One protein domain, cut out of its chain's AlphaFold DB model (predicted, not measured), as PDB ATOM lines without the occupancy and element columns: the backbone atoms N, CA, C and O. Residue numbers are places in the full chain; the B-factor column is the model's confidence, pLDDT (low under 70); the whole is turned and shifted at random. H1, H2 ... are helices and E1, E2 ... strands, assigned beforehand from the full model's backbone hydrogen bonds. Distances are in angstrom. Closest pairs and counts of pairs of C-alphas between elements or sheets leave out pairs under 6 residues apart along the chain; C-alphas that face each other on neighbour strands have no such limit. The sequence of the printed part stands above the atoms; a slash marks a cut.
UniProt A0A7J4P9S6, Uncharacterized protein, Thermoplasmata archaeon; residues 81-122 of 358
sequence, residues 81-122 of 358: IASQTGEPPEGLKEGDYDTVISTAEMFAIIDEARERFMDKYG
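AT A GLANCE: This is residues 81 to 122 of the 358 residues of an uncharacterized protein of Thermoplasmata archaeon (UniProt A0A7J4P9S6). A tiny sheet of two parallel strands, E1 and E2, sits between one long helix, H1, whose residues 108 to 121 stick out as an arm, and a wide loop, whose residues 90 to 95 stick out at the other end. The printed part has 42 residues, in the order E1, E2, H1, mixed helices and strands. It is only just extended, close to loose, with a radius of gyration of the C-alphas of 13.7 A and spans of 43 by 18 by 8 A.

HOW THE PARTS SIT: Look first at E1, residues 81 to 83, and E2, residues 99 to 102: they are parallel neighbours at 23 degrees, with N 81 and O 99 3.0 A apart and N 101 and O 81 2.9 A apart, within hydrogen-bond range. A tight link joins E2 to H1, residues 103 to 121, in which every O i to N i+4 pair is within hydrogen-bond range. The closest C-alphas of E1 and H1, those of Ser 83 and Thr 103, are 5.2 A apart.

IN THESE COORDINATES: Find C-alpha 81 at (181.937, 165.333, 152.693), where E1 begins; E2 measures 10.4 A. From C-alpha 103 at (189.495, 160.212, 152.719), H1 runs 26.2 A to C-alpha 121 at (206.354, 179.621, 147.523).

THE WHOLE: The C-alphas farthest apart, Gly 91 and Gly 122, are 43.0 A apart. The link E1 to E2 is long, 15 residues. The printed part has no cut, and no printed residue is under 70 in pLDDT.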
ATOM      1  N   ILE A  81     181.705 166.285 151.603       98.31
ATOM      2  CA  ILE A  81     181.937 165.333 152.693       98.31
ATOM      3  C   ILE A  81     183.063 164.384 152.286       98.31
ATOM      4  O   ILE A  81     183.007 163.803 151.201       98.31
ATOM      5  N   ALA A  82     184.056 164.175 153.146       98.31
ATOM      6  CA  ALA A  82     185.018 163.091 152.981       98.31
ATOM      7  C   ALA A  82     184.853 162.035 154.077       98.31
ATOM      8  O   ALA A  82     184.785 162.352 155.260       98.31
ATOM      9  N   SER A  83     184.814 160.762 153.687       97.06
ATOM     10  CA  SER A  83     184.692 159.629 154.613       97.06
ATOM     11  C   SER A  83     185.608 158.489 154.198       97.06
ATOM     12  O   SER A  83     186.047 158.424 153.053       97.06
ATOM     13  N   GLN A  84     185.914 157.553 155.096       94.50
ATOM     14  CA  GLN A  84     186.811 156.440 154.759       94.50
ATOM     15  C   GLN A  84     186.350 155.650 153.519       94.50
ATOM     16  O   GLN A  84     187.166 155.191 152.719       94.50
ATOM     17  N   THR A  85     185.037 155.506 153.343       94.00
ATOM     18  CA  THR A  85     184.427 154.710 152.274       94.00
ATOM     19  C   THR A  85     184.019 155.527 151.050       94.00
ATOM     20  O   THR A  85     183.745 154.930 150.011       94.00
ATOM     21  N   GLY A  86     183.979 156.859 151.144       94.94
ATOM     22  CA  GLY A  86     183.366 157.713 150.123       94.94
ATOM     23  C   GLY A  86     181.836 157.683 150.130       94.94
ATOM     24  O   GLY A  86     181.212 158.091 149.155       94.94
ATOM     25  N   GLU A  87     181.234 157.202 151.217       94.19
ATOM     26  CA  GLU A  87     179.788 157.233 151.451       94.19
ATOM     27  C   GLU A  87     179.446 158.308 152.499       94.19
ATOM     28  O   GLU A  87     180.244 158.530 153.418       94.19
ATOM     29  N   PRO A  88     178.290 158.987 152.389       93.06
ATOM     30  CA  PRO A  88     177.872 159.964 153.388       93.06
ATOM     31  C   PRO A  88     177.555 159.285 154.736       93.06
ATOM     32  O   PRO A  88     177.293 158.075 154.771       93.06
ATOM     33  N   PRO A  89     177.539 160.048 155.844       91.19
ATOM     34  CA  PRO A  89     177.002 159.584 157.119       91.19
ATOM     35  C   PRO A  89     175.574 159.046 156.986       91.19
ATOM     36  O   PRO A  89     174.802 159.465 156.117       91.19
ATOM     37  N   GLU A  90     175.207 158.115 157.867       87.69
ATOM     38  CA  GLU A  90     173.846 157.584 157.896       87.69
ATOM     39  C   GLU A  90     172.837 158.711 158.178       87.69
ATOM     40  O   GLU A  90     173.059 159.577 159.013       87.69
ATOM     41  N   GLY A  91     171.715 158.719 157.455       84.50
ATOM     42  CA  GLY A  91     170.654 159.719 157.624       84.50
ATOM     43  C   GLY A  91     170.733 160.914 156.672       84.50
ATOM     44  O   GLY A  91     169.674 161.441 156.312       84.50
ATOM     45  N   LEU A  92     171.925 161.263 156.177       89.25
ATOM     46  CA  LEU A  92     172.103 162.292 155.148       89.25
ATOM     47  C   LEU A  92     171.634 161.806 153.773       89.25
ATOM     48  O   LEU A  92     171.786 160.637 153.403       89.25
ATOM     49  N   LYS A  93     171.030 162.709 153.001       86.81
ATOM     50  CA  LYS A  93     170.457 162.423 151.681       86.81
ATOM     51  C   LYS A  93     171.088 163.302 150.614       86.81
ATOM     52  O   LYS A  93     171.603 164.383 150.874       86.81
ATOM     53  N   GLU A  94     170.991 162.843 149.370       82.38
ATOM     54  CA  GLU A  94     171.375 163.636 148.203       82.38
ATOM     55  C   GLU A  94     170.633 164.989 148.213       82.38
ATOM     56  O   GLU A  94     169.401 165.029 148.291       82.38
ATOM     57  N   GLY A  95     171.392 166.087 148.156       85.00
ATOM     58  CA  GLY A  95     170.904 167.456 148.355       85.00
ATOM     59  C   GLY A  95     171.339 168.091 149.682       85.00
ATOM     60  O   GLY A  95     171.427 169.318 149.755       85.00
ATOM     61  N   ASP A  96     171.684 167.286 150.691       89.12
ATOM     62  CA  ASP A  96     172.297 167.775 151.936       89.12
ATOM     63  C   ASP A  96     173.796 168.068 151.745       89.12
ATOM     64  O   ASP A  96     174.355 168.918 152.427       89.12
ATOM     65  N   TYR A  97     174.407 167.440 150.738       93.69
ATOM     66  CA  TYR A  97     175.776 167.649 150.268       93.69
ATOM     67  C   TYR A  97     175.792 167.832 148.744       93.69
ATOM     68  O   TYR A  97     174.871 167.386 148.049       93.69
ATOM     69  N   ASP A  98     176.857 168.439 148.215       97.06
ATOM     70  CA  ASP A  98     177.076 168.552 146.768       97.06
ATOM     71  C   ASP A  98     177.930 167.398 146.230       97.06
ATOM     72  O   ASP A  98     177.710 166.923 145.114       97.06
ATOM     73  N   THR A  99     178.886 166.906 147.024       96.56
ATOM     74  CA  THR A  99     179.698 165.734 146.675       96.56
ATOM     75  C   THR A  99     180.205 164.999 147.914       96.56
ATOM     76  O   THR A  99     180.403 165.596 148.972       96.56
ATOM     77  N   VAL A 100     180.445 163.696 147.760       97.38
ATOM     78  CA  VAL A 100     181.109 162.856 148.761       97.38
ATOM     79  C   VAL A 100     182.334 162.223 148.119       97.38
ATOM     80  O   VAL A 100     182.253 161.726 146.995       97.38
ATOM     81  N   ILE A 101     183.461 162.258 148.821       98.06
ATOM     82  CA  ILE A 101     184.729 161.670 148.387       98.06
ATOM     83  C   ILE A 101     185.275 160.734 149.462       98.06
ATOM     84  O   ILE A 101     184.889 160.793 150.630       98.06
ATOM     85  N   SER A 102     186.194 159.852 149.078       98.25
ATOM     86  CA  SER A 102     186.917 159.059 150.077       98.25
ATOM     87  C   SER A 102     187.975 159.907 150.799       98.25
ATOM     88  O   SER A 102     188.525 160.832 150.204       98.25
ATOM     89  N   THR A 103     188.355 159.568 152.034       97.31
ATOM     90  CA  THR A 103     189.495 160.212 152.719       97.31
ATOM     91  C   THR A 103     190.794 160.029 151.939       97.31
ATOM     92  O   THR A 103     191.628 160.924 151.915       97.31
ATOM     93  N   ALA A 104     190.959 158.907 151.231       97.88
ATOM     94  CA  ALA A 104     192.100 158.697 150.341       97.88
ATOM     95  C   ALA A 104     192.132 159.706 149.178       97.88
ATOM     96  O   ALA A 104     193.200 160.179 148.798       97.88
ATOM     97  N   GLU A 105     190.970 160.042 148.615       98.50
ATOM     98  CA  GLU A 105     190.843 161.074 147.582       98.50
ATOM     99  C   GLU A 105     191.044 162.480 148.157       98.50
ATOM    100  O   GLU A 105     191.759 163.278 147.556       98.50
ATOM    101  N   MET A 106     190.500 162.753 149.346       98.50
ATOM    102  CA  MET A 106     190.736 163.995 150.091       98.50
ATOM    103  C   MET A 106     192.234 164.239 150.308       98.50
ATOM    104  O   MET A 106     192.745 165.274 149.890       98.50
ATOM    105  N   PHE A 107     192.960 163.269 150.876       98.19
ATOM    106  CA  PHE A 107     194.406 163.388 151.085       98.19
ATOM    107  C   PHE A 107     195.171 163.552 149.771       98.19
ATOM    108  O   PHE A 107     196.088 164.359 149.713       98.19
ATOM    109  N   ALA A 108     194.767 162.875 148.692       98.50
ATOM    110  CA  ALA A 108     195.402 163.066 147.389       98.50
ATOM    111  C   ALA A 108     195.233 164.502 146.852       98.50
ATOM    112  O   ALA A 108     196.176 165.054 146.287       98.50
ATOM    113  N   ILE A 109     194.056 165.114 147.034       98.62
ATOM    114  CA  ILE A 109     193.805 166.515 146.656       98.62
ATOM    115  C   ILE A 109     194.678 167.455 147.489       98.62
ATOM    116  O   ILE A 109     195.305 168.359 146.929       98.62
ATOM    117  N   ILE A 110     194.725 167.233 148.805       98.44
ATOM    118  CA  ILE A 110     195.507 168.053 149.731       98.44
ATOM    119  C   ILE A 110     197.003 167.939 149.424       98.44
ATOM    120  O   ILE A 110     197.664 168.965 149.271       98.44
ATOM    121  N   ASP A 111     197.529 166.726 149.264       98.19
ATOM    122  CA  ASP A 111     198.942 166.486 148.964       98.19
ATOM    123  C   ASP A 111     199.348 167.152 147.643       98.19
ATOM    124  O   ASP A 111     200.360 167.849 147.588       98.19
ATOM    125  N   GLU A 112     198.534 167.026 146.587       98.38
ATOM    126  CA  GLU A 112     198.818 167.689 145.310       98.38
ATOM    127  C   GLU A 112     198.801 169.222 145.452       98.38
ATOM    128  O   GLU A 112     199.639 169.924 144.881       98.38
ATOM    129  N   ALA A 113     197.853 169.770 146.215       98.38
ATOM    130  CA  ALA A 113     197.752 171.206 146.455       98.38
ATOM    131  C   ALA A 113     198.939 171.746 147.263       98.38
ATOM    132  O   ALA A 113     199.556 172.741 146.868       98.38
ATOM    133  N   ARG A 114     199.323 171.027 148.317       97.81
ATOM    134  CA  ARG A 114     200.496 171.296 149.144       97.81
ATOM    135  C   ARG A 114     201.788 171.253 148.329       97.81
ATOM    136  O   ARG A 114     202.577 172.191 148.410       97.81
ATOM    137  N   GLU A 115     201.990 170.237 147.488       98.19
ATOM    138  CA  GLU A 115     203.158 170.150 146.599       98.19
ATOM    139  C   GLU A 115     203.246 171.362 145.660       98.19
ATOM    140  O   GLU A 115     204.300 171.995 145.553       98.19
ATOM    141  N   ARG A 116     202.130 171.761 145.031       98.25
ATOM    142  CA  ARG A 116     202.086 172.965 144.177       98.25
ATOM    143  C   ARG A 116     202.400 174.239 144.961       98.25
ATOM    144  O   ARG A 116     203.053 175.141 144.425       98.25
ATOM    145  N   PHE A 117     201.928 174.334 146.202       98.25
ATOM    146  CA  PHE A 117     202.189 175.470 147.079       98.25
ATOM    147  C   PHE A 117     203.676 175.561 147.444       98.25
ATOM    148  O   PHE A 117     204.291 176.617 147.268       98.25
ATOM    149  N   MET A 118     204.278 174.438 147.840       98.00
ATOM    150  CA  MET A 118     205.707 174.315 148.131       98.00
ATOM    151  C   MET A 118     206.570 174.650 146.911       98.00
ATOM    152  O   MET A 118     207.530 175.409 147.030       98.00
ATOM    153  N   ASP A 119     206.216 174.166 145.721       98.06
ATOM    154  CA  ASP A 119     206.941 174.475 144.483       98.06
ATOM    155  C   ASP A 119     206.909 175.972 144.139       98.06
ATOM    156  O   ASP A 119     207.876 176.525 143.602       98.06
ATOM    157  N   LYS A 120     205.791 176.644 144.436       98.00
ATOM    158  CA  LYS A 120     205.579 178.058 144.107       98.00
ATOM    159  C   LYS A 120     206.181 179.006 145.141       98.00
ATOM    160  O   LYS A 120     206.778 180.014 144.754       98.00
ATOM    161  N   TYR A 121     206.007 178.714 146.427       97.69
ATOM    162  CA  TYR A 121     206.354 179.621 147.523       97.69
ATOM    163  C   TYR A 121     207.523 179.131 148.381       97.69
ATOM    164  O   TYR A 121     208.132 179.941 149.076       97.69
ATOM    165  N   GLY A 122     207.900 177.855 148.302       97.06
ATOM    166  CA  GLY A 122     208.979 177.278 149.109       97.06
ATOM    167  C   GLY A 122     208.628 177.102 150.587       97.06
ATOM    168  O   GLY A 122     209.539 176.913 151.391       97.06
TER     169      GLY A 122